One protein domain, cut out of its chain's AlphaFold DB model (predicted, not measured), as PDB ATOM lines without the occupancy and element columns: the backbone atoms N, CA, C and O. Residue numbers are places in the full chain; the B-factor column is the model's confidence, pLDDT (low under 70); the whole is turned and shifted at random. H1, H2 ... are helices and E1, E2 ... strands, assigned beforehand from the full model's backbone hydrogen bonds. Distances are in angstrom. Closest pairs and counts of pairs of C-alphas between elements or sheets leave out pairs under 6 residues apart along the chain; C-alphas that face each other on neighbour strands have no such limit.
ATOM      1  N   SER A  32     -14.998   0.410   1.141       88.94
ATOM      2  CA  SER A  32     -13.621   0.825   1.425       88.94
ATOM      3  C   SER A  32     -13.433   1.223   2.891       88.94
ATOM      4  O   SER A  32     -14.374   1.642   3.561       88.94
ATOM      5  N   GLN A  33     -12.198   1.125   3.388       91.25
ATOM      6  CA  GLN A  33     -11.860   1.596   4.734       91.25
ATOM      7  C   GLN A  33     -12.049   3.116   4.860       91.25
ATOM      8  O   GLN A  33     -12.611   3.580   5.844       91.25
ATOM      9  N   GLU A  34     -11.665   3.874   3.827       89.00
ATOM     10  CA  GLU A  34     -11.801   5.336   3.781       89.00
ATOM     11  C   GLU A  34     -13.251   5.798   3.979       89.00
ATOM     12  O   GLU A  34     -13.502   6.763   4.698       89.00
ATOM     13  N   PHE A  35     -14.222   5.102   3.377       89.62
ATOM     14  CA  PHE A  35     -15.632   5.452   3.535       89.62
ATOM     15  C   PHE A  35     -16.139   5.172   4.956       89.62
ATOM     16  O   PHE A  35     -16.828   6.012   5.533       89.62
ATOM     17  N   ILE A  36     -15.764   4.029   5.543       91.44
ATOM     18  CA  ILE A  36     -16.116   3.675   6.930       91.44
ATOM     19  C   ILE A  36     -15.507   4.668   7.930       91.44
ATOM     20  O   ILE A  36     -16.159   5.080   8.889       91.44
ATOM     21  N   GLU A  37     -14.262   5.077   7.698       91.94
ATOM     22  CA  GLU A  37     -13.514   5.994   8.564       91.94
ATOM     23  C   GLU A  37     -13.759   7.473   8.226       91.94
ATOM     24  O   GLU A  37     -13.119   8.355   8.803       91.94
ATOM     25  N   ASN A  38     -14.702   7.774   7.326       91.25
ATOM     26  CA  ASN A  38     -14.940   9.132   6.860       91.25
ATOM     27  C   ASN A  38     -15.296  10.071   8.038       91.25
ATOM     28  O   ASN A  38     -16.331   9.871   8.687       91.25
ATOM     29  N   PRO A  39     -14.521  11.147   8.283       91.44
ATOM     30  CA  PRO A  39     -14.732  12.034   9.430       91.44
ATOM     31  C   PRO A  39     -16.129  12.672   9.488       91.44
ATOM     32  O   PRO A  39     -16.671  12.892  10.573       91.44
ATOM     33  N   ILE A  40     -16.743  12.940   8.328       90.50
ATOM     34  CA  ILE A  40     -18.082  13.541   8.236       90.50
ATOM     35  C   ILE A  40     -19.159  12.567   8.714       90.50
ATOM     36  O   ILE A  40     -20.164  13.007   9.272       90.50
ATOM     37  N   ILE A  41     -18.967  11.263   8.503       91.38
ATOM     38  CA  ILE A  41     -19.866  10.221   9.009       91.38
ATOM     39  C   ILE A  41     -19.567   9.972  10.490       91.38
ATOM     40  O   ILE A  41     -20.479  10.000  11.323       91.38
ATOM     41  N   LYS A  42     -18.285   9.802  10.830       94.00
ATOM     42  CA  LYS A  42     -17.822   9.461  12.180       94.00
ATOM     43  C   LYS A  42     -18.188  10.504  13.229       94.00
ATOM     44  O   LYS A  42     -18.539  10.118  14.330       94.00
ATOM     45  N   GLN A  43     -18.268  11.796  12.914       94.56
ATOM     46  CA  GLN A  43     -18.764  12.789  13.888       94.56
ATOM     47  C   GLN A  43     -20.201  12.515  14.386       94.56
ATOM     48  O   GLN A  43     -20.551  12.916  15.496       94.56
ATOM     49  N   TYR A  44     -21.045  11.852  13.584       93.62
ATOM     50  CA  TYR A  44     -22.405  11.470  13.979       93.62
ATOM     51  C   TYR A  44     -22.414  10.067  14.586       93.62
ATOM     52  O   TYR A  44     -22.994   9.856  15.650       93.62
ATOM     53  N   VAL A  45     -21.712   9.135  13.938       94.56
ATOM     54  CA  VAL A  45     -21.574   7.739  14.371       94.56
ATOM     55  C   VAL A  45     -20.718   7.603  15.631       94.56
ATOM     56  O   VAL A  45     -20.832   6.623  16.328       94.56
ATOM     57  N   ASP A  46     -19.925   8.571  16.057       94.62
ATOM     58  CA  ASP A  46     -19.197   8.476  17.336       94.62
ATOM     59  C   ASP A  46     -19.870   9.291  18.439       94.62
ATOM     60  O   ASP A  46     -19.462   9.243  19.597       94.62
ATOM     61  N   ASN A  47     -20.945  10.012  18.112       95.69
ATOM     62  CA  ASN A  47     -21.696  10.789  19.083       95.69
ATOM     63  C   ASN A  47     -22.745   9.905  19.787       95.69
ATOM     64  O   ASN A  47     -23.735   9.524  19.153       95.69
ATOM     65  N   PRO A  48     -22.607   9.620  21.098       93.75
ATOM     66  CA  PRO A  48     -23.565   8.788  21.833       93.75
ATOM     67  C   PRO A  48     -24.937   9.461  22.003       93.75
ATOM     68  O   PRO A  48     -25.937   8.796  22.239       93.75
ATOM     69  N   LYS A  49     -25.020  10.791  21.855       95.69
ATOM     70  CA  LYS A  49     -26.287  11.542  21.913       95.69
ATOM     71  C   LYS A  49     -27.015  11.591  20.567       95.69
ATOM     72  O   LYS A  49     -28.043  12.253  20.457       95.69
ATOM     73  N   CYS A  50     -26.469  10.948  19.538       95.12
ATOM     74  CA  CYS A  50     -27.051  10.882  18.206       95.12
ATOM     75  C   CYS A  50     -27.546   9.460  17.931       95.12
ATOM     76  O   CYS A  50     -26.767   8.510  18.001       95.12
ATOM     77  N   THR A  51     -28.831   9.328  17.600       95.94
ATOM     78  CA  THR A  51     -29.405   8.082  17.084       95.94
ATOM     79  C   THR A  51     -29.157   7.982  15.584       95.94
ATOM     80  O   THR A  51     -29.447   8.922  14.842       95.94
ATOM     81  N   VAL A  52     -28.663   6.831  15.143       96.25
ATOM     82  CA  VAL A  52     -28.382   6.535  13.739       96.25
ATOM     83  C   VAL A  52     -29.500   5.671  13.161       96.25
ATOM     84  O   VAL A  52     -29.846   4.625  13.705       96.25
ATOM     85  N   ILE A  53     -30.056   6.110  12.031       95.88
ATOM     86  CA  ILE A  53     -30.976   5.314  11.215       95.88
ATOM     87  C   ILE A  53     -30.345   5.166   9.837       95.88
ATOM     88  O   ILE A  53     -30.163   6.156   9.126       95.88
ATOM     89  N   ILE A  54     -29.995   3.938   9.470       94.94
ATOM     90  CA  ILE A  54     -29.390   3.631   8.171       94.94
ATOM     91  C   ILE A  54     -30.481   3.212   7.207       94.94
ATOM     92  O   ILE A  54     -31.349   2.419   7.558       94.94
ATOM     93  N   TYR A  55     -30.403   3.701   5.976       94.00
ATOM     94  CA  TYR A  55     -31.213   3.213   4.870       94.00
ATOM     95  C   TYR A  55     -30.293   2.487   3.897       94.00
ATOM     96  O   TYR A  55     -29.472   3.119   3.236       94.00
ATOM     97  N   GLU A  56     -30.427   1.168   3.821       91.75
ATOM     98  CA  GLU A  56     -29.587   0.313   2.992       91.75
ATOM     99  C   GLU A  56     -30.423  -0.260   1.842       91.75
ATOM    100  O   GLU A  56     -31.403  -0.978   2.055       91.75
ATOM    101  N   ASN A  57     -30.032   0.058   0.610       89.00
ATOM    102  CA  ASN A  57     -30.567  -0.540  -0.613       89.00
ATOM    103  C   ASN A  57     -29.402  -1.237  -1.318       89.00
ATOM    104  O   ASN A  57     -28.827  -0.684  -2.265       89.00
ATOM    105  N   PRO A  58     -28.980  -2.400  -0.801       84.94
ATOM    106  CA  PRO A  58     -27.736  -2.992  -1.220       84.94
ATOM    107  C   PRO A  58     -27.844  -3.424  -2.685       84.94
ATOM    108  O   PRO A  58     -28.893  -3.919  -3.119       84.94
ATOM    109  N   PRO A  59     -26.759  -3.310  -3.467       75.25
ATOM    110  CA  PRO A  59     -26.773  -3.721  -4.858       75.25
ATOM    111  C   PRO A  59     -27.152  -5.202  -4.966       75.25
ATOM    112  O   PRO A  59     -26.472  -6.093  -4.448       75.25
ATOM    113  N   PHE A  60     -28.260  -5.464  -5.656       62.84
ATOM    114  CA  PHE A  60     -28.751  -6.814  -5.872       62.84
ATOM    115  C   PHE A  60     -28.211  -7.361  -7.195       62.84
ATOM    116  O   PHE A  60     -28.685  -7.019  -8.276       62.84
ATOM    117  N   ALA A  61     -27.227  -8.251  -7.105       53.38
ATOM    118  CA  ALA A  61     -26.793  -9.069  -8.228       53.38
ATOM    119  C   ALA A  61     -26.701 -10.524  -7.772       53.38
ATOM    120  O   ALA A  61     -25.737 -10.934  -7.122       53.38
ATOM    121  N   GLU A  62     -27.699 -11.335  -8.120       54.59
ATOM    122  CA  GLU A  62     -27.580 -12.783  -7.973       54.59
ATOM    123  C   GLU A  62     -26.683 -13.299  -9.102       54.59
ATOM    124  O   GLU A  62     -27.140 -13.711 -10.163       54.59
ATOM    125  N   THR A  63     -25.367 -13.231  -8.892       48.19
ATOM    126  CA  THR A  63     -24.358 -13.644  -9.889       48.19
ATOM    127  C   THR A  63     -24.472 -15.120 -10.294       48.19
ATOM    128  O   THR A  63     -23.949 -15.519 -11.335       48.19
ATOM    129  N   THR A  64     -25.180 -15.922  -9.495       46.81
ATOM    130  CA  THR A  64     -25.515 -17.328  -9.746       46.81
ATOM    131  C   THR A  64     -26.840 -17.527 -10.482       46.81
ATOM    132  O   THR A  64     -27.125 -18.663 -10.864       46.81
ATOM    133  N   SER A  65     -27.642 -16.479 -10.701       50.75
ATOM    134  CA  SER A  65     -28.921 -16.597 -11.403       50.75
ATOM    135  C   SER A  65     -28.710 -16.997 -12.860       50.75
ATOM    136  O   SER A  65     -27.690 -16.696 -13.491       50.75
ATOM    137  N   ILE A  66     -29.706 -17.677 -13.423       52.22
ATOM    138  CA  ILE A  66     -29.659 -18.178 -14.802       52.22
ATOM    139  C   ILE A  66     -29.476 -17.025 -15.798       52.22
ATOM    140  O   ILE A  66     -28.794 -17.174 -16.810       52.22
ATOM    141  N   GLU A  67     -30.052 -15.859 -15.511       52.62
ATOM    142  CA  GLU A  67     -29.936 -14.673 -16.362       52.62
ATOM    143  C   GLU A  67     -28.521 -14.084 -16.342       52.62
ATOM    144  O   GLU A  67     -28.000 -13.716 -17.397       52.62
ATOM    145  N   HIS A  68     -27.856 -14.073 -15.182       50.78
ATOM    146  CA  HIS A  68     -26.452 -13.669 -15.081       50.78
ATOM    147  C   HIS A  68     -25.508 -14.659 -15.775       50.78
ATOM    148  O   HIS A  68     -24.575 -14.233 -16.459       50.78
ATOM    149  N   GLN A  69     -25.775 -15.965 -15.668       51.88
ATOM    150  CA  GLN A  69     -25.002 -16.992 -16.375       51.88
ATOM    151  C   GLN A  69     -25.145 -16.867 -17.899       51.88
ATOM    152  O   GLN A  69     -24.142 -16.898 -18.611       51.88
ATOM    153  N   LYS A  70     -26.366 -16.640 -18.405       51.50
ATOM    154  CA  LYS A  70     -26.630 -16.440 -19.844       51.50
ATOM    155  C   LYS A  70     -25.906 -15.218 -20.420       51.50
ATOM    156  O   LYS A  70     -25.462 -15.255 -21.564       51.50
ATOM    157  N   ARG A  71     -25.742 -14.151 -19.629       54.00
ATOM    158  CA  ARG A  71     -25.057 -12.909 -20.039       54.00
ATOM    159  C   ARG A  71     -23.523 -12.976 -19.976       54.00
ATOM    160  O   ARG A  71     -22.885 -11.984 -20.306       54.00
ATOM    161  N   HIS A  72     -22.922 -14.097 -19.554       50.81
ATOM    162  CA  HIS A  72     -21.461 -14.289 -19.437       50.81
ATOM    163  C   HIS A  72     -20.716 -13.215 -18.601       50.81
ATOM    164  O   HIS A  72     -19.489 -13.132 -18.630       50.81
ATOM    165  N   SER A  73     -21.427 -12.413 -17.799       45.88
ATOM    166  CA  SER A  73     -20.896 -11.208 -17.139       45.88
ATOM    167  C   SER A  73     -20.348 -11.433 -15.720       45.88
ATOM    168  O   SER A  73     -19.892 -10.492 -15.068       45.88
ATOM    169  N   GLY A  74     -20.357 -12.673 -15.217       46.94
ATOM    170  CA  GLY A  74     -19.992 -12.985 -13.826       46.94
ATOM    171  C   GLY A  74     -18.501 -12.836 -13.476       46.94
ATOM    172  O   GLY A  74     -18.161 -12.668 -12.303       46.94
ATOM    173  N   LYS A  75     -17.588 -12.889 -14.459       45.56
ATOM    174  CA  LYS A  75     -16.127 -12.874 -14.214       45.56
ATOM    175  C   LYS A  75     -15.495 -11.474 -14.153       45.56
ATOM    176  O   LYS A  75     -14.452 -11.338 -13.518       45.56
ATOM    177  N   SER A  76     -16.089 -10.454 -14.775       43.66
ATOM    178  CA  SER A  76     -15.561  -9.075 -14.777       43.66
ATOM    179  C   SER A  76     -16.100  -8.225 -13.618       43.66
ATOM    180  O   SER A  76     -15.362  -7.428 -13.050       43.66
ATOM    181  N   SER A  77     -17.347  -8.459 -13.201       46.59
ATOM    182  CA  SER A  77     -18.038  -7.733 -12.119       46.59
ATOM    183  C   SER A  77     -17.631  -8.163 -10.697       46.59
ATOM    184  O   SER A  77     -17.856  -7.433  -9.736       46.59
ATOM    185  N   SER A  78     -17.009  -9.336 -10.538       50.25
ATOM    186  CA  SER A  78     -16.739  -9.951  -9.229       50.25
ATOM    187  C   SER A  78     -15.327  -9.736  -8.673       50.25
ATOM    188  O   SER A  78     -15.081 -10.110  -7.529       50.25
ATOM    189  N   LYS A  79     -14.384  -9.166  -9.437       54.75
ATOM    190  CA  LYS A  79     -12.978  -9.070  -9.001       54.75
ATOM    191  C   LYS A  79     -12.674  -7.889  -8.074       54.75
ATOM    192  O   LYS A  79     -11.843  -8.071  -7.197       54.75
ATOM    193  N   LYS A  80     -13.307  -6.720  -8.244       64.06
ATOM    194  CA  LYS A  80     -12.943  -5.507  -7.480       64.06
ATOM    195  C   LYS A  80     -13.456  -5.550  -6.028       64.06
ATOM    196  O   LYS A  80     -12.653  -5.539  -5.108       64.06
ATOM    197  N   TRP A  81     -14.761  -5.736  -5.806       76.50
ATOM    198  CA  TRP A  81     -15.341  -5.672  -4.450       76.50
ATOM    199  C   TRP A  81     -14.909  -6.816  -3.516       76.50
ATOM    200  O   TRP A  81     -14.840  -6.635  -2.305       76.50
ATOM    201  N   LYS A  82     -14.573  -7.998  -4.056       78.75
ATOM    202  CA  LYS A  82     -14.243  -9.190  -3.249       78.75
ATOM    203  C   LYS A  82     -13.003  -9.044  -2.365       78.75
ATOM    204  O   LYS A  82     -12.832  -9.866  -1.459       78.75
ATOM    205  N   TYR A  83     -12.159  -8.054  -2.650       82.50
ATOM    206  CA  TYR A  83     -10.954  -7.727  -1.891       82.50
ATOM    207  C   TYR A  83     -11.064  -6.390  -1.146       82.50
ATOM    208  O   TYR A  83     -10.102  -5.989  -0.498       82.50
ATOM    209  N   ASN A  84     -12.219  -5.715  -1.202       85.25
ATOM    210  CA  ASN A  84     -12.441  -4.491  -0.438       85.25
ATOM    211  C   ASN A  84     -12.392  -4.762   1.066       85.25
ATOM    212  O   ASN A  84     -12.724  -5.862   1.522       85.25
ATOM    213  N   PHE A  85     -12.030  -3.728   1.825       91.06
ATOM    214  CA  PHE A  85     -11.851  -3.783   3.274       91.06
ATOM    215  C   PHE A  85     -13.042  -4.435   3.981       91.06
ATOM    216  O   PHE A  85     -12.881  -5.473   4.620       91.06
ATOM    217  N   VAL A  86     -14.254  -3.906   3.783       91.69
ATOM    218  CA  VAL A  86     -15.471  -4.425   4.426       91.69
ATOM    219  C   VAL A  86     -15.722  -5.886   4.051       91.69
ATOM    220  O   VAL A  86     -16.109  -6.680   4.901       91.69
ATOM    221  N   THR A  87     -15.440  -6.285   2.808       89.62
ATOM    222  CA  THR A  87     -15.619  -7.683   2.377       89.62
ATOM    223  C   THR A  87     -14.628  -8.621   3.057       89.62
ATOM    224  O   THR A  87     -14.983  -9.744   3.415       89.62
ATOM    225  N   MET A  88     -13.381  -8.183   3.230       91.75
ATOM    226  CA  MET A  88     -12.352  -8.956   3.924       91.75
ATOM    227  C   MET A  88     -12.653  -9.094   5.419       91.75
ATOM    228  O   MET A  88     -12.414 -10.165   5.973       91.75
ATOM    229  N   GLN A  89     -13.224  -8.061   6.046       94.69
ATOM    230  CA  GLN A  89     -13.692  -8.126   7.434       94.69
ATOM    231  C   GLN A  89     -14.916  -9.043   7.560       94.69
ATOM    232  O   GLN A  89     -14.876 -10.015   8.306       94.69
ATOM    233  N   ALA A  90     -15.941  -8.846   6.725       92.94
ATOM    234  CA  ALA A  90     -17.154  -9.660   6.740       92.94
ATOM    235  C   ALA A  90     -16.875 -11.160   6.527       92.94
ATOM    236  O   ALA A  90     -17.553 -11.999   7.106       92.94
ATOM    237  N   LYS A  91     -15.865 -11.527   5.724       92.44
ATOM    238  CA  LYS A  91     -15.444 -12.927   5.494       92.44
ATOM    239  C   LYS A  91     -14.922 -13.653   6.738       92.44
ATOM    240  O   LYS A  91     -14.788 -14.876   6.692       92.44
ATOM    241  N   GLN A  92     -14.589 -12.935   7.807       90.81
ATOM    242  CA  GLN A  92     -14.183 -13.549   9.072       90.81
ATOM    243  C   GLN A  92     -15.381 -14.205   9.778       90.81
ATOM    244  O   GLN A  92     -15.213 -15.216  10.458       90.81
ATOM    245  N   GLU A  93     -16.594 -13.702   9.530       90.81
ATOM    246  CA  GLU A  93     -17.847 -14.200  10.110       90.81
ATOM    247  C   GLU A  93     -18.732 -14.897   9.067       90.81
ATOM    248  O   GLU A  93     -19.176 -16.032   9.262       90.81
ATOM    249  N   LEU A  94     -18.943 -14.261   7.912       90.50
ATOM    250  CA  LEU A  94     -19.705 -14.814   6.799       90.50
ATOM    251  C   LEU A  94     -18.897 -15.915   6.102       90.50
ATOM    252  O   LEU A  94     -17.799 -15.678   5.598       90.50
ATOM    253  N   LYS A  95     -19.475 -17.115   5.983       84.56
ATOM    254  CA  LYS A  95     -18.825 -18.277   5.348       84.56
ATOM    255  C   LYS A  95     -19.523 -18.722   4.059       84.56
ATOM    256  O   LYS A  95     -20.733 -18.562   3.877       84.56
ATOM    257  N   GLY A  96     -18.746 -19.335   3.162       82.94
ATOM    258  CA  GLY A  96     -19.237 -20.039   1.974       82.94
ATOM    259  C   GLY A  96     -19.924 -19.141   0.938       82.94
ATOM    260  O   GLY A  96     -19.360 -18.160   0.455       82.94
ATOM    261  N   ALA A  97     -21.147 -19.503   0.544       79.25
ATOM    262  CA  ALA A  97     -21.916 -18.735  -0.437       79.25
ATOM    263  C   ALA A  97     -22.309 -17.339   0.085       79.25
ATOM    264  O   ALA A  97     -22.387 -16.397  -0.699       79.25
ATOM    265  N   ARG A  98     -22.484 -17.184   1.405       83.44
ATOM    266  CA  ARG A  98     -22.963 -15.943   2.034       83.44
ATOM    267  C   ARG A  98     -21.955 -14.806   1.958       83.44
ATOM    268  O   ARG A  98     -22.356 -13.672   1.746       83.44
ATOM    269  N   SER A  99     -20.662 -15.108   2.062       83.00
ATOM    270  CA  SER A  99     -19.584 -14.119   1.915       83.00
ATOM    271  C   SER A  99     -19.321 -13.718   0.461       83.00
ATOM    272  O   SER A  99     -18.571 -12.784   0.191       83.00
ATOM    273  N   ASN A 100     -19.888 -14.463  -0.491       79.81
ATOM    274  CA  ASN A 100     -19.857 -14.136  -1.913       79.81
ATOM    275  C   ASN A 100     -21.107 -13.356  -2.354       79.81
ATOM    276  O   ASN A 100     -21.252 -13.074  -3.544       79.81
ATOM    277  N   ASP A 101     -21.976 -12.998  -1.409       83.62
ATOM    278  CA  ASP A 101     -23.189 -12.228  -1.630       83.62
ATOM    279  C   ASP A 101     -22.967 -10.774  -1.221       83.62
ATOM    280  O   ASP A 101     -22.841 -10.455  -0.039       83.62
ATOM    281  N   MET A 102     -22.911  -9.885  -2.210       85.69
ATOM    282  CA  MET A 102     -22.650  -8.471  -1.962       85.69
ATOM    283  C   MET A 102     -23.724  -7.853  -1.058       85.69
ATOM    284  O   MET A 102     -23.387  -7.048  -0.196       85.69
ATOM    285  N   SER A 103     -24.989  -8.285  -1.160       89.06
ATOM    286  CA  SER A 103     -26.056  -7.771  -0.296       89.06
ATOM    287  C   SER A 103     -25.807  -8.086   1.179       89.06
ATOM    288  O   SER A 103     -26.009  -7.220   2.024       89.06
ATOM    289  N   ASN A 104     -25.300  -9.284   1.487       92.25
ATOM    290  CA  ASN A 104     -24.953  -9.645   2.861       92.25
ATOM    291  C   ASN A 104     -23.797  -8.796   3.393       92.25
ATOM    292  O   ASN A 104     -23.817  -8.438   4.559       92.25
ATOM    293  N   VAL A 105     -22.809  -8.454   2.559       91.81
ATOM    294  CA  VAL A 105     -21.659  -7.639   2.986       91.81
ATOM    295  C   VAL A 105     -22.068  -6.201   3.312       91.81
ATOM    296  O   VAL A 105     -21.652  -5.678   4.343       91.81
ATOM    297  N   PHE A 106     -22.912  -5.578   2.484       92.75
ATOM    298  CA  PHE A 106     -23.465  -4.249   2.776       92.75
ATOM    299  C   PHE A 106     -24.284  -4.262   4.070       92.75
ATOM    300  O   PHE A 106     -24.029  -3.462   4.969       92.75
ATOM    301  N   ILE A 107     -25.197  -5.229   4.212       95.25
ATOM    302  CA  ILE A 107     -26.006  -5.384   5.425       95.25
ATOM    303  C   ILE A 107     -25.114  -5.616   6.649       95.25
ATOM    304  O   ILE A 107     -25.279  -4.938   7.653       95.25
ATOM    305  N   TRP A 108     -24.135  -6.515   6.567       95.56
ATOM    306  CA  TRP A 108     -23.183  -6.763   7.650       95.56
ATOM    307  C   TRP A 108     -22.465  -5.473   8.068       95.56
ATOM    308  O   TRP A 108     -22.394  -5.174   9.259       95.56
ATOM    309  N   SER A 109     -22.028  -4.658   7.102       95.00
ATOM    310  CA  SER A 109     -21.364  -3.379   7.376       95.00
ATOM    311  C   SER A 109     -22.254  -2.386   8.128       95.00
ATOM    312  O   SER A 109     -21.760  -1.715   9.033       95.00
ATOM    313  N   ALA A 110     -23.558  -2.346   7.817       95.06
ATOM    314  CA  ALA A 110     -24.535  -1.497   8.495       95.06
ATOM    315  C   ALA A 110     -24.525  -1.759  10.013       95.06
ATOM    316  O   ALA A 110     -24.377  -0.837  10.813       95.06
ATOM    317  N   PHE A 111     -24.598  -3.035  10.400       95.38
ATOM    318  CA  PHE A 111     -24.670  -3.450  11.803       95.38
ATOM    319  C   PHE A 111     -23.323  -3.404  12.531       95.38
ATOM    320  O   PHE A 111     -23.316  -3.217  13.741       95.38
ATOM    321  N   HIS A 112     -22.197  -3.539  11.824       95.00
ATOM    322  CA  HIS A 112     -20.875  -3.586  12.463       95.00
ATOM    323  C   HIS A 112     -20.196  -2.223  12.592       95.00
ATOM    324  O   HIS A 112     -19.451  -2.006  13.545       95.00
ATOM    325  N   TYR A 113     -20.426  -1.303  11.651       95.50
ATOM    326  CA  TYR A 113     -19.698  -0.029  11.628       95.50
ATOM    327  C   TYR A 113     -20.519   1.188  12.033       95.50
ATOM    328  O   TYR A 113     -19.934   2.229  12.333       95.50
ATOM    329  N   TYR A 114     -21.846   1.086  12.051       95.50
ATOM    330  CA  TYR A 114     -22.700   2.267  12.177       95.50
ATOM    331  C   TYR A 114     -23.753   2.154  13.287       95.50
ATOM    332  O   TYR A 114     -24.025   3.154  13.956       95.50
ATOM    333  N   LEU A 115     -24.336   0.970  13.513       95.94
ATOM    334  CA  LEU A 115     -25.260   0.745  14.630       95.94
ATOM    335  C   LEU A 115     -24.476   0.406  15.904       95.94
ATOM    336  O   LEU A 115     -23.723  -0.560  15.937       95.94
ATOM    337  N   ARG A 116     -24.640   1.202  16.963       94.88
ATOM    338  CA  ARG A 116     -23.782   1.133  18.167       94.88
ATOM    339  C   ARG A 116     -24.566   0.939  19.449       94.88
ATOM    340  O   ARG A 116     -24.048   0.399  20.420       94.88
ATOM    341  N   GLN A 117     -25.799   1.431  19.462       93.06
ATOM    342  CA  GLN A 117     -26.666   1.439  20.635       93.06
ATOM    343  C   GLN A 117     -28.080   0.966  20.270       93.06
ATOM    344  O   GLN A 117     -28.434   1.013  19.092       93.06
ATOM    345  N   PRO A 118     -28.905   0.535  21.245       93.25
ATOM    346  CA  PRO A 118     -30.237  -0.022  20.975       93.25
ATOM    347  C   PRO A 118     -31.217   0.946  20.301       93.25
ATOM    348  O   PRO A 118     -32.194   0.519  19.696       93.25
ATOM    349  N   THR A 119     -30.979   2.257  20.409       94.62
ATOM    350  CA  THR A 119     -31.784   3.270  19.713       94.62
ATOM    351  C   THR A 119     -31.457   3.362  18.225       94.62
ATOM    352  O   THR A 119     -32.272   3.896  17.473       94.62
ATOM    353  N   ASP A 120     -30.298   2.856  17.791       97.12
ATOM    354  CA  ASP A 120     -29.910   2.834  16.386       97.12
ATOM    355  C   ASP A 120     -30.692   1.742  15.629       97.12
ATOM    356  O   ASP A 120     -31.048   0.694  16.175       97.12
ATOM    357  N   SER A 121     -30.975   1.979  14.348       97.69
ATOM    358  CA  SER A 121     -31.758   1.049  13.525       97.69
ATOM    359  C   SER A 121     -31.353   1.068  12.053       97.69
ATOM    360  O   SER A 121     -30.724   2.010  11.569       97.69
ATOM    361  N   ALA A 122     -31.729   0.018  11.324       97.75
ATOM    362  CA  ALA A 122     -31.500  -0.089   9.889       97.75
ATOM    363  C   ALA A 122     -32.799  -0.413   9.149       97.75
ATOM    364  O   ALA A 122     -33.486  -1.384   9.456       97.75
ATOM    365  N   VAL A 123     -33.110   0.380   8.130       97.88
ATOM    366  CA  VAL A 123     -34.123   0.084   7.122       97.88
ATOM    367  C   VAL A 123     -33.426  -0.577   5.943       97.88
ATOM    368  O   VAL A 123     -32.653   0.063   5.235       97.88
ATOM    369  N   ILE A 124     -33.697  -1.861   5.729       96.31
ATOM    370  CA  ILE A 124     -33.076  -2.657   4.668       96.31
ATOM    371  C   ILE A 124     -34.105  -2.935   3.580       96.31
ATOM    372  O   ILE A 124     -35.113  -3.599   3.834       96.31
ATOM    373  N   PHE A 125     -33.820  -2.474   2.363       93.94
ATOM    374  CA  PHE A 125     -34.592  -2.780   1.164       93.94
ATOM    375  C   PHE A 125     -33.888  -3.860   0.334       93.94
ATOM    376  O   PHE A 125     -33.077  -3.566  -0.538       93.94
ATOM    377  N   SER A 126     -34.151  -5.132   0.631       91.56
ATOM    378  CA  SER A 126     -33.443  -6.268   0.025       91.56
ATOM    379  C   SER A 126     -34.275  -7.553   0.085       91.56
ATOM    380  O   SER A 126     -35.118  -7.711   0.976       91.56
ATOM    381  N   PRO A 127     -34.007  -8.537  -0.798       90.00
ATOM    382  CA  PRO A 127     -34.554  -9.877  -0.664       90.00
ATOM    383  C   PRO A 127     -34.259 -10.470   0.706       90.00
ATOM    384  O   PRO A 127     -33.157 -10.302   1.226       90.00
ATOM    385  N   LEU A 128     -35.200 -11.240   1.250       91.31
ATOM    386  CA  LEU A 128     -35.144 -11.757   2.625       91.31
ATOM    387  C   LEU A 128     -34.077 -12.834   2.865       91.31
ATOM    388  O   LEU A 128     -33.967 -13.348   3.974       91.31
ATOM    389  N   LYS A 129     -33.280 -13.187   1.849       90.06
ATOM    390  CA  LYS A 129     -32.265 -14.251   1.911       90.06
ATOM    391  C   LYS A 129     -31.242 -14.060   3.039       90.06
ATOM    392  O   LYS A 129     -30.819 -15.055   3.616       90.06
ATOM    393  N   TYR A 130     -30.869 -12.813   3.356       91.88
ATOM    394  CA  TYR A 130     -29.882 -12.498   4.400       91.88
ATOM    395  C   TYR A 130     -30.368 -12.945   5.780       91.88
ATOM    396  O   TYR A 130     -29.588 -13.463   6.565       91.88
ATOM    397  N   TRP A 131     -31.670 -12.810   6.032       93.94
ATOM    398  CA  TRP A 131     -32.330 -13.269   7.247       93.94
ATOM    399  C   TRP A 131     -32.688 -14.758   7.143       93.94
ATOM    400  O   TRP A 131     -32.294 -15.564   7.981       93.94
ATOM    401  N   LYS A 132     -33.363 -15.164   6.062       92.50
ATOM    402  CA  LYS A 132     -33.920 -16.517   5.912       92.50
ATOM    403  C   LYS A 132     -32.858 -17.625   5.942       92.50
ATOM    404  O   LYS A 132     -33.164 -18.720   6.403       92.50
ATOM    405  N   LEU A 133     -31.644 -17.338   5.456       90.50
ATOM    406  CA  LEU A 133     -30.495 -18.261   5.386       90.50
ATOM    407  C   LEU A 133     -29.300 -17.817   6.259       90.50
ATOM    408  O   LEU A 133     -28.186 -18.323   6.090       90.50
ATOM    409  N   GLY A 134     -29.492 -16.808   7.110       89.75
ATOM    410  CA  GLY A 134     -28.442 -16.203   7.935       89.75
ATOM    411  C   GLY A 134     -28.733 -16.305   9.422       89.75
ATOM    412  O   GLY A 134     -28.590 -15.320  10.137       89.75
ATOM    413  N   ASP A 135     -29.197 -17.464   9.883       86.75
ATOM    414  CA  ASP A 135     -29.470 -17.715  11.302       86.75
ATOM    415  C   ASP A 135     -28.226 -17.613  12.192       86.75
ATOM    416  O   ASP A 135     -28.341 -17.233  13.349       86.75
ATOM    417  N   ASP A 136     -27.033 -17.848  11.657       88.00
ATOM    418  CA  ASP A 136     -25.760 -17.765  12.378       88.00
ATOM    419  C   ASP A 136     -25.142 -16.361  12.470       88.00
ATOM    420  O   ASP A 136     -24.205 -16.183  13.243       88.00
ATOM    421  N   TRP A 137     -25.620 -15.372  11.706       91.38
ATOM    422  CA  TRP A 137     -25.021 -14.023  11.694       91.38
ATOM    423  C   TRP A 137     -26.029 -12.872  11.751       91.38
ATOM    424  O   TRP A 137     -25.669 -11.755  12.113       91.38
ATOM    425  N   PHE A 138     -27.293 -13.113  11.400       93.88
ATOM    426  CA  PHE A 138     -28.323 -12.082  11.360       93.88
ATOM    427  C   PHE A 138     -29.502 -12.478  12.245       93.88
ATOM    428  O   PHE A 138     -30.418 -13.170  11.798       93.88
ATOM    429  N   GLN A 139     -29.489 -12.029  13.502       93.88
ATOM    430  CA  GLN A 139     -30.453 -12.414  14.548       93.88
ATOM    431  C   GLN A 139     -31.175 -11.206  15.159       93.88
ATOM    432  O   GLN A 139     -31.555 -11.222  16.323       93.88
ATOM    433  N   PHE A 140     -31.334 -10.130  14.391       95.12
ATOM    434  CA  PHE A 140     -31.896  -8.878  14.888       95.12
ATOM    435  C   PHE A 140     -33.425  -8.881  14.896       95.12
ATOM    436  O   PHE A 140     -34.062  -9.591  14.122       95.12
ATOM    437  N   LYS A 141     -34.025  -8.058  15.756       95.44
ATOM    438  CA  LYS A 141     -35.476  -7.880  15.858       95.44
ATOM    439  C   LYS A 141     -36.007  -6.961  14.763       95.44
ATOM    440  O   LYS A 141     -35.500  -5.858  14.561       95.44
ATOM    441  N   ALA A 142     -37.069  -7.388  14.084       96.00
ATOM    442  CA  ALA A 142     -37.790  -6.567  13.123       96.00
ATOM    443  C   ALA A 142     -38.930  -5.803  13.807       96.00
ATOM    444  O   ALA A 142     -39.844  -6.389  14.387       96.00
ATOM    445  N   ALA A 143     -38.915  -4.482  13.676       93.81
ATOM    446  CA  ALA A 143     -39.959  -3.609  14.199       93.81
ATOM    447  C   ALA A 143     -41.151  -3.498  13.241       93.81
ATOM    448  O   ALA A 143     -42.308  -3.571  13.651       93.81
ATOM    449  N   LYS A 144     -40.862  -3.307  11.949       93.88
ATOM    450  CA  LYS A 144     -41.847  -3.209  10.865       93.88
ATOM    451  C   LYS A 144     -41.283  -3.848   9.608       93.88
ATOM    452  O   LYS A 144     -40.085  -3.757   9.353       93.88
ATOM    453  N   ALA A 145     -42.150  -4.463   8.819       94.81
ATOM    454  CA  ALA A 145     -41.750  -5.220   7.648       94.81
ATOM    455  C   ALA A 145     -42.810  -5.151   6.555       94.81
ATOM    456  O   ALA A 145     -43.997  -5.368   6.803       94.81
ATOM    457  N   PHE A 146     -42.351  -4.882   5.338       94.25
ATOM    458  CA  PHE A 146     -43.198  -4.693   4.171       94.25
ATOM    459  C   PHE A 146     -42.692  -5.531   3.000       94.25
ATOM    460  O   PHE A 146     -41.485  -5.612   2.770       94.25
ATOM    461  N   ALA A 147     -43.612  -6.143   2.257       94.69
ATOM    462  CA  ALA A 147     -43.319  -6.873   1.030       94.69
ATOM    463  C   ALA A 147     -43.774  -6.049  -0.174       94.69
ATOM    464  O   ALA A 147     -44.942  -5.674  -0.255       94.69
ATOM    465  N   PHE A 148     -42.876  -5.829  -1.128       92.31
ATOM    466  CA  PHE A 148     -43.185  -5.153  -2.385       92.31
ATOM    467  C   PHE A 148     -42.881  -6.048  -3.578       92.31
ATOM    468  O   PHE A 148     -41.956  -6.865  -3.540       92.31
ATOM    469  N   ASN A 149     -43.617  -5.861  -4.673       90.81
ATOM    470  CA  ASN A 149     -43.294  -6.522  -5.927       90.81
ATOM    471  C   ASN A 149     -42.066  -5.859  -6.552       90.81
ATOM    472  O   ASN A 149     -42.111  -4.698  -6.960       90.81
ATOM    473  N   ARG A 150     -40.963  -6.603  -6.689       87.81
ATOM    474  CA  ARG A 150     -39.714  -6.028  -7.205       87.81
ATOM    475  C   ARG A 150     -39.798  -5.493  -8.643       87.81
ATOM    476  O   ARG A 150     -38.896  -4.773  -9.063       87.81
ATOM    477  N   LYS A 151     -40.860  -5.815  -9.398       86.69
ATOM    478  CA  LYS A 151     -41.059  -5.331 -10.777       86.69
ATOM    479  C   LYS A 151     -41.051  -3.803 -10.890       86.69
ATOM    480  O   LYS A 151     -40.597  -3.283 -11.901       86.69
ATOM    481  N   TYR A 152     -41.472  -3.098  -9.839       86.62
ATOM    482  CA  TYR A 152     -41.467  -1.630  -9.800       86.62
ATOM    483  C   TYR A 152     -40.088  -1.024  -9.507       86.62
ATOM    484  O   TYR A 152     -39.926   0.189  -9.542       86.62
ATOM    485  N   PHE A 153     -39.077  -1.856  -9.244       84.69
ATOM    486  CA  PHE A 153     -37.734  -1.438  -8.835       84.69
ATOM    487  C   PHE A 153     -36.675  -1.965  -9.817       84.69
ATOM    488  O   PHE A 153     -35.659  -2.535  -9.423       84.69
ATOM    489  N   HIS A 154     -36.945  -1.804 -11.118       76.69
ATOM    490  CA  HIS A 154     -36.059  -2.175 -12.235       76.69
ATOM    491  C   HIS A 154     -35.688  -3.667 -12.329       76.69
ATOM    492  O   HIS A 154     -34.666  -4.027 -12.916       76.69
ATOM    493  N   ALA A 155     -36.526  -4.559 -11.795       76.88
ATOM    494  CA  ALA A 155     -36.315  -5.996 -11.902       76.88
ATOM    495  C   ALA A 155     -37.271  -6.651 -12.908       76.88
ATOM    496  O   ALA A 155     -38.465  -6.375 -12.936       76.88
ATOM    497  N   VAL A 156     -36.749  -7.590 -13.704       73.44
ATOM    498  CA  VAL A 156     -37.519  -8.275 -14.763       73.44
ATOM    499  C   VAL A 156     -38.543  -9.264 -14.191       73.44
ATOM    500  O   VAL A 156     -39.643  -9.411 -14.714       73.44
ATOM    501  N   ARG A 157     -38.182  -9.970 -13.113       78.69
ATOM    502  CA  ARG A 157     -39.027 -11.015 -12.509       78.69
ATOM    503  C   ARG A 157     -39.810 -10.464 -11.325       78.69
ATOM    504  O   ARG A 157     -39.206  -9.840 -10.456       78.69
ATOM    505  N   GLN A 158     -41.099 -10.778 -11.254       87.50
ATOM    506  CA  GLN A 158     -41.972 -10.416 -10.135       87.50
ATOM    507  C   GLN A 158     -41.737 -11.352  -8.940       87.50
ATOM    508  O   GLN A 158     -41.836 -12.568  -9.088       87.50
ATOM    509  N   MET A 159     -41.405 -10.793  -7.779       89.50
ATOM    510  CA  MET A 159     -41.200 -11.515  -6.514       89.50
ATOM    511  C   MET A 159     -41.112 -10.527  -5.350       89.50
ATOM    512  O   MET A 159     -40.934  -9.326  -5.586       89.50
ATOM    513  N   VAL A 160     -41.197 -11.029  -4.118       91.94
ATOM    514  CA  VAL A 160     -41.074 -10.214  -2.905       91.94
ATOM    515  C   VAL A 160     -39.684  -9.601  -2.794       91.94
ATOM    516  O   VAL A 160     -38.682 -10.310  -2.734       91.94
ATOM    517  N   ASN A 161     -39.640  -8.276  -2.680       91.56
ATOM    518  CA  ASN A 161     -38.538  -7.563  -2.054       91.56
ATOM    519  C   ASN A 161     -38.986  -7.060  -0.679       91.56
ATOM    520  O   ASN A 161     -40.080  -6.506  -0.558       91.56
ATOM    521  N   GLY A 162     -38.168  -7.269   0.350       93.19
ATOM    522  CA  GLY A 162     -38.482  -6.819   1.701       93.19
ATOM    523  C   GLY A 162     -38.019  -5.384   1.924       93.19
ATOM    524  O   GLY A 162     -36.897  -5.054   1.558       93.19
ATOM    525  N   CYS A 163     -38.848  -4.558   2.557       94.88
ATOM    526  CA  CYS A 163     -38.428  -3.324   3.219       94.88
ATOM    527  C   CYS A 163     -38.642  -3.505   4.717       94.88
ATOM    528  O   CYS A 163     -39.784  -3.618   5.171       94.88
ATOM    529  N   VAL A 164     -37.557  -3.606   5.475       96.56
ATOM    530  CA  VAL A 164     -37.624  -4.055   6.866       96.56
ATOM    531  C   VAL A 164     -36.865  -3.097   7.761       96.56
ATOM    532  O   VAL A 164     -35.692  -2.832   7.521       96.56
ATOM    533  N   LEU A 165     -37.545  -2.597   8.790       97.25
ATOM    534  CA  LEU A 165     -36.935  -1.854   9.882       97.25
ATOM    535  C   LEU A 165     -36.455  -2.847  10.939       97.25
ATOM    536  O   LEU A 165     -37.269  -3.468  11.626       97.25
ATOM    537  N   TRP A 166     -35.141  -2.958  11.070       97.44
ATOM    538  CA  TRP A 166     -34.451  -3.766  12.063       97.44
ATOM    539  C   TRP A 166     -33.923  -2.882  13.188       97.44
ATOM    540  O   TRP A 166     -33.332  -1.828  12.936       97.44
ATOM    541  N   PHE A 167     -34.116  -3.323  14.423       96.25
ATOM    542  CA  PHE A 167     -33.474  -2.719  15.583       96.25
ATOM    543  C   PHE A 167     -32.080  -3.296  15.788       96.25
ATOM    544  O   PHE A 167     -31.821  -4.452  15.449       96.25
ATOM    545  N   ASN A 168     -31.196  -2.506  16.395       95.50
ATOM    546  CA  ASN A 168     -29.914  -2.992  16.892       95.50
ATOM    547  C   ASN A 168     -30.086  -3.759  18.218       95.50
ATOM    548  O   ASN A 168     -29.511  -3.420  19.250       95.50
ATOM    549  N   GLU A 169     -30.958  -4.760  18.193       94.50
ATOM    550  CA  GLU A 169     -31.323  -5.610  19.319       94.50
ATOM    551  C   GLU A 169     -31.546  -7.027  18.791       94.50
ATOM    552  O   GLU A 169     -32.123  -7.211  17.715       94.50
ATOM    553  N   LEU A 170     -31.084  -8.028  19.538       94.31
ATOM    554  CA  LEU A 170     -31.295  -9.428  19.184       94.31
ATOM    555  C   LEU A 170     -32.771  -9.813  19.352       94.31
ATOM    556  O   LEU A 170     -33.440  -9.396  20.294       94.31
ATOM    557  N   ALA A 171     -33.272 -10.627  18.432       94.88
ATOM    558  CA  ALA A 171     -34.608 -11.192  18.489       94.88
ATOM    559  C   ALA A 171     -34.630 -12.434  19.387       94.88
ATOM    560  O   ALA A 171     -33.782 -13.317  19.260       94.88
ATOM    561  N   ASN A 172     -35.661 -12.563  20.219       93.12
ATOM    562  CA  ASN A 172     -36.062 -13.872  20.727       93.12
ATOM    563  C   ASN A 172     -36.751 -14.665  19.606       93.12
ATOM    564  O   ASN A 172     -37.226 -14.095  18.623       93.12
ATOM    565  N   SER A 173     -36.890 -15.982  19.766       87.12
ATOM    566  CA  SER A 173     -37.524 -16.845  18.753       87.12
ATOM    567  C   SER A 173     -38.949 -16.415  18.379       87.12
ATOM    568  O   SER A 173     -39.348 -16.542  17.221       87.12
ATOM    569  N   THR A 174     -39.700 -15.865  19.338       91.00
ATOM    570  CA  THR A 174     -41.082 -15.390  19.166       91.00
ATOM    571  C   THR A 174     -41.198 -13.951  18.665       91.00
ATOM    572  O   THR A 174     -42.303 -13.512  18.348       91.00
ATOM    573  N   ASP A 175     -40.101 -13.191  18.636       93.94
ATOM    574  CA  ASP A 175     -40.110 -11.842  18.077       93.94
ATOM    575  C   ASP A 175     -40.247 -11.901  16.547       93.94
ATOM    576  O   ASP A 175     -39.781 -12.835  15.888       93.94
ATOM    577  N   ASN A 176     -40.846 -10.868  15.950       91.75
ATOM    578  CA  ASN A 176     -40.812 -10.711  14.499       91.75
ATOM    579  C   ASN A 176     -39.346 -10.543  14.058       91.75
ATOM    580  O   ASN A 176     -38.654  -9.661  14.565       91.75
ATOM    581  N   GLY A 177     -38.860 -11.389  13.146       91.00
ATOM    582  CA  GLY A 177     -37.436 -11.447  12.790       91.00
ATOM    583  C   GLY A 177     -36.614 -12.486  13.573       91.00
ATOM    584  O   GLY A 177     -35.452 -12.719  13.228       91.00
ATOM    585  N   GLY A 178     -37.222 -13.167  14.551       93.25
ATOM    586  CA  GLY A 178     -36.704 -14.386  15.177       93.25
ATOM    587  C   GLY A 178     -36.792 -15.581  14.222       93.25
ATOM    588  O   GLY A 178     -36.198 -15.556  13.143       93.25
ATOM    589  N   ASP A 179     -37.560 -16.614  14.574       92.56
ATOM    590  CA  ASP A 179     -37.742 -17.810  13.722       92.56
ATOM    591  C   ASP A 179     -38.733 -17.587  12.572       92.56
ATOM    592  O   ASP A 179     -38.713 -18.282  11.546       92.56
ATOM    593  N   ALA A 180     -39.606 -16.599  12.745       93.44
ATOM    594  CA  ALA A 180     -40.658 -16.247  11.815       93.44
ATOM    595  C   ALA A 180     -40.707 -14.743  11.565       93.44
ATOM    596  O   ALA A 180     -40.210 -13.923  12.343       93.44
ATOM    597  N   PHE A 181     -41.313 -14.394  10.440       87.31
ATOM    598  CA  PHE A 181     -41.292 -13.043   9.935       87.31
ATOM    599  C   PHE A 181     -42.553 -12.727   9.137       87.31
ATOM    600  O   PHE A 181     -42.855 -13.382   8.140       87.31
ATOM    601  N   ASN A 182     -43.280 -11.708   9.587       92.50
ATOM    602  CA  ASN A 182     -44.517 -11.241   8.972       92.50
ATOM    603  C   ASN A 182     -44.256  -9.971   8.185       92.50
ATOM    604  O   ASN A 182     -43.737  -9.005   8.743       92.50
ATOM    605  N   LEU A 183     -44.677  -9.948   6.922       93.75
ATOM    606  CA  LEU A 183     -44.641  -8.756   6.088       93.75
ATOM    607  C   LEU A 183     -46.052  -8.325   5.708       93.75
ATOM    608  O   LEU A 183     -46.870  -9.135   5.272       93.75
ATOM    609  N   VAL A 184     -46.304  -7.021   5.793       94.12
ATOM    610  CA  VAL A 184     -47.490  -6.422   5.176       94.12
ATOM    611  C   VAL A 184     -47.197  -6.227   3.690       94.12
ATOM    612  O   VAL A 184     -46.243  -5.536   3.329       94.12
ATOM    613  N   ALA A 185     -47.978  -6.869   2.825       94.38
ATOM    614  CA  ALA A 185     -47.781  -6.783   1.385       94.38
ATOM    615  C   ALA A 185     -48.435  -5.533   0.798       94.38
ATOM    616  O   ALA A 185     -49.601  -5.249   1.062       94.38
ATOM    617  N   TYR A 186     -47.686  -4.832  -0.046       92.88
ATOM    618  CA  TYR A 186     -48.168  -3.716  -0.843       92.88
ATOM    619  C   TYR A 186     -47.893  -3.984  -2.325       92.88
ATOM    620  O   TYR A 186     -46.793  -4.406  -2.695       92.88
ATOM    621  N   ASP A 187     -48.883  -3.716  -3.172       90.00
ATOM    622  CA  ASP A 187     -48.673  -3.545  -4.611       90.00
ATOM    623  C   ASP A 187     -48.623  -2.055  -4.948       90.00
ATOM    624  O   ASP A 187     -49.128  -1.219  -4.195       90.00
ATOM    625  N   ILE A 188     -48.030  -1.734  -6.095       89.81
ATOM    626  CA  ILE A 188     -48.107  -0.386  -6.661       89.81
ATOM    627  C   ILE A 188     -49.114  -0.423  -7.808       89.81
ATOM    628  O   ILE A 188     -48.890  -1.088  -8.820       89.81
ATOM    629  N   VAL A 189     -50.251   0.238  -7.654       87.81
ATOM    630  CA  VAL A 189     -51.280   0.314  -8.699       87.81
ATOM    631  C   VAL A 189     -51.102   1.588  -9.517       87.81
ATOM    632  O   VAL A 189     -50.438   2.520  -9.070       87.81
ATOM    633  N   ASP A 190     -51.615   1.588 -10.747       86.19
ATOM    634  CA  ASP A 190     -51.617   2.761 -11.637       86.19
ATOM    635  C   ASP A 190     -50.225   3.372 -11.909       86.19
ATOM    636  O   ASP A 190     -50.072   4.540 -12.258       86.19
ATOM    637  N   ALA A 191     -49.180   2.550 -11.775       84.19
ATOM    638  CA  ALA A 191     -47.809   2.922 -12.086       84.19
ATOM    639  C   ALA A 191     -47.522   2.700 -13.577       84.19
ATOM    640  O   ALA A 191     -47.660   1.579 -14.082       84.19
ATOM    641  N   GLU A 192     -47.055   3.731 -14.278       79.31
ATOM    642  CA  GLU A 192     -46.735   3.633 -15.702       79.31
ATOM    643  C   GLU A 192     -45.255   3.300 -15.927       79.31
ATOM    644  O   GLU A 192     -44.348   3.877 -15.331       79.31
ATOM    645  N   ALA A 193     -44.978   2.356 -16.826       75.81
ATOM    646  CA  ALA A 193     -43.605   2.110 -17.255       75.81
ATOM    647  C   ALA A 193     -43.105   3.287 -18.121       75.81
ATOM    648  O   ALA A 193     -43.868   3.784 -18.949       75.81
ATOM    649  N   PRO A 194     -41.828   3.701 -18.025       68.19
ATOM    650  CA  PRO A 194     -40.749   3.134 -17.207       68.19
ATOM    651  C   PRO A 194     -40.609   3.769 -15.808       68.19
ATOM    652  O   PRO A 194     -39.742   3.344 -15.045       68.19
ATOM    653  N   ASN A 195     -41.426   4.779 -15.492       67.12
ATOM    654  CA  ASN A 195     -41.340   5.599 -14.285       67.12
ATOM    655  C   ASN A 195     -42.447   5.213 -13.301       67.12
ATOM    656  O   ASN A 195     -43.515   5.812 -13.254       67.12
ATOM    657  N   TYR A 196     -42.169   4.196 -12.489       72.62
ATOM    658  CA  TYR A 196     -43.129   3.674 -11.517       72.62
ATOM    659  C   TYR A 196     -43.322   4.565 -10.273       72.62
ATOM    660  O   TYR A 196     -43.952   4.131  -9.312       72.62
ATOM    661  N   ASP A 197     -42.788   5.792 -10.263       72.69
ATOM    662  CA  ASP A 197     -42.927   6.760  -9.165       72.69
ATOM    663  C   ASP A 197     -44.263   7.522  -9.180       72.69
ATOM    664  O   ASP A 197     -44.531   8.293  -8.260       72.69
ATOM    665  N   THR A 198     -45.116   7.285 -10.184       79.38
ATOM    666  CA  THR A 198     -46.469   7.859 -10.294       79.38
ATOM    667  C   THR A 198     -47.567   6.997  -9.674       79.38
ATOM    668  O   THR A 198     -48.709   7.441  -9.605       79.38
ATOM    669  N   GLY A 199     -47.254   5.759  -9.287       83.00
ATOM    670  CA  GLY A 199     -48.253   4.807  -8.813       83.00
ATOM    671  C   GLY A 199     -48.653   5.000  -7.352       83.00
ATOM    672  O   GLY A 199     -47.923   5.588  -6.552       83.00
ATOM    673  N   GLU A 200     -49.801   4.438  -6.989       88.06
ATOM    674  CA  GLU A 200     -50.329   4.468  -5.627       88.06
ATOM    675  C   GLU A 200     -50.035   3.162  -4.884       88.06
ATOM    676  O   GLU A 200     -50.069   2.067  -5.449       88.06
ATOM    677  N   LEU A 201     -49.751   3.269  -3.585       90.06
ATOM    678  CA  LEU A 201     -49.558   2.103  -2.727       90.06
ATOM    679  C   LEU A 201     -50.906   1.515  -2.323       90.06
ATOM    680  O   LEU A 201     -51.682   2.161  -1.622       90.06
ATOM    681  N   ASN A 202     -51.131   0.253  -2.677       91.56
ATOM    682  CA  ASN A 202     -52.311  -0.491  -2.259       91.56
ATOM    683  C   ASN A 202     -51.920  -1.678  -1.376       91.56
ATOM    684  O   ASN A 202     -51.041  -2.465  -1.735       91.56
ATOM    685  N   VAL A 203     -52.582  -1.822  -0.227       91.56
ATOM    686  CA  VAL A 203     -52.391  -2.988   0.644       91.56
ATOM    687  C   VAL A 203     -52.978  -4.206  -0.053       91.56
ATOM    688  O   VAL A 203     -54.122  -4.199  -0.504       91.56
ATOM    689  N   ILE A 204     -52.213  -5.288  -0.093       89.56
ATOM    690  CA  ILE A 204     -52.727  -6.584  -0.501       89.56
ATOM    691  C   ILE A 204     -53.177  -7.332   0.753       89.56
ATOM    692  O   ILE A 204     -52.374  -7.586   1.650       89.56
ATOM    693  N   ASP A 205     -54.440  -7.763   0.778       87.56
ATOM    694  CA  ASP A 205     -54.980  -8.645   1.819       87.56
ATOM    695  C   ASP A 205     -54.479 -10.095   1.637       87.56
ATOM    696  O   ASP A 205     -55.193 -11.025   1.232       87.56
ATOM    697  N   LYS A 206     -53.167 -10.265   1.824       86.88
ATOM    698  CA  LYS A 206     -52.455 -11.542   1.837       86.88
ATOM    699  C   LYS A 206     -51.471 -11.540   2.992       86.88
ATOM    700  O   LYS A 206     -50.643 -10.644   3.122       86.88
ATOM    701  N   ASN A 207     -51.535 -12.592   3.798       79.75
ATOM    702  CA  ASN A 207     -50.555 -12.825   4.843       79.75
ATOM    703  C   ASN A 207     -49.247 -13.319   4.208       79.75
ATOM    704  O   ASN A 207     -49.183 -14.456   3.731       79.75
ATOM    705  N   VAL A 208     -48.223 -12.467   4.170       92.12
ATOM    706  CA  VAL A 208     -46.879 -12.860   3.741       92.12
ATOM    707  C   VAL A 208     -46.085 -13.255   4.980       92.12
ATOM    708  O   VAL A 208     -45.551 -12.414   5.699       92.12
ATOM    709  N   PHE A 209     -46.032 -14.563   5.210       92.38
ATOM    710  CA  PHE A 209     -45.378 -15.186   6.352       92.38
ATOM    711  C   PHE A 209     -44.134 -15.941   5.882       92.38
ATOM    712  O   PHE A 209     -44.234 -16.859   5.070       92.38
ATOM    713  N   ALA A 210     -42.964 -15.576   6.396       93.25
ATOM    714  CA  ALA A 210     -41.705 -16.250   6.121       93.25
ATOM    715  C   ALA A 210     -41.194 -16.955   7.381       93.25
ATOM    716  O   ALA A 210     -41.278 -16.417   8.483       93.25
ATOM    717  N   LYS A 211     -40.605 -18.142   7.221       94.44
ATOM    718  CA  LYS A 211     -39.855 -18.835   8.279       94.44
ATOM    719  C   LYS A 211     -38.380 -18.948   7.923       94.44
ATOM    720  O   LYS A 211     -38.053 -19.021   6.734       94.44
ATOM    721  N   ARG A 212     -37.509 -19.023   8.929       93.00
ATOM    722  CA  ARG A 212     -36.100 -19.384   8.725       93.00
ATOM    723  C   ARG A 212     -35.939 -20.802   8.192       93.00
ATOM    724  O   ARG A 212     -36.827 -21.643   8.337       93.00
TER     725      ARG A 212
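What this domain is: This is residues 32 to 212 of the 510 residues of an uncharacterized protein of Limosilactobacillus fermentum (UniProt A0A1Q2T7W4). A twisted sheet of six strands makes the body, with helix H5 lying lengthwise over one face near the E1 edge and the E5 and E6 hairpin making the other edge. H4 packs crosswise on H5, H1 and H2 lie off the sheet, and H3 sticks out with residues 66 to 70 on a long loop. The 181 printed residues hold six named helices and six named strands, in chain order H1 H2 E1 H3 H4 H5 E2 H6 E3 E4 E5 E6, of mixed class. The mixed sheet has the order E1 E2 E4 E3 E5 E6; the whole is compact, with a radius of gyration of the C-alphas of 17.3 A and spans of 44 by 41 by 32 A.

How they stand to each other: E2, residues 121 to 126, is parallel to edge strand E1, residues 53 to 56, with N 123 and O 54 2.8 A apart. E4, residues 160 to 170, is antiparallel to E2, with N 166 and O 122 at 2.8 A. E3, residues 140 to 149, forms a hairpin with E4, with N 143 and O 165 at 2.8 A. E5, residues 180 to 189, is parallel to E3, with N 184 and O 145 at 3.0 A. Edge strand E6, residues 200 to 211, forms a hairpin with E5, with N 183 and O 208 at 2.9 A. H5, residues 102 to 113, is on the sheet at a height of 9.8 A, over E2 and along the strands, making two layers, a helix on one face of a sheet. H4, residues 85 to 90, touches H5 about perpendicular at 89 degrees, with residues 105 to 109 of H5 alone; the closest C-alphas, of Thr 87 and Val 105, are 6.1 A apart. H1, residues 33 to 36, is close to H4 but not clearly touching, with the closest C-alphas, of Gln 33 and Phe 85, 5.6 A apart. H2, residues 39 to 45, is not on the sheet. H6, residues 129 to 132, only grazes the sheet. H3, residues 66 to 70, stands free. E1, then H3, H4 and H5, then E2 form a strand-helix-strand unit, two parallel neighbour strands with helices between; E2, H6 and E3 form a split one, with E4 between its strands and a right-handed crossover. Every O i to N i+4 pair is within hydrogen-bond range in H3, H4 and H5, 2 of 3 are in H2, and H1 and H6 are too short for one.

Where its parts are: E6 is 29.1 A long, E5 28.4 A, E4 24.2 A, E3 23.8 A, H5 16.3 A and E2 15.4 A. E3 bends by 79 degrees at residue 143, E4 by 81 degrees at 167 and E6 by 72 degrees at 205. H1 begins at C-alpha 33 (-11.860, 1.596, 4.734), and E6 ends at C-alpha 211 (-39.855, -18.835, 8.279).

The domain as a whole: The two C-alphas farthest apart, of Lys 49 and Lys 70, are 50.3 A from each other. The printed part has no cut. The links H3 to H4 and H4 to H5 are long. Mean pLDDT of the printed part is 85.7, with residues 60 to 80 and 194 to 195 under 70.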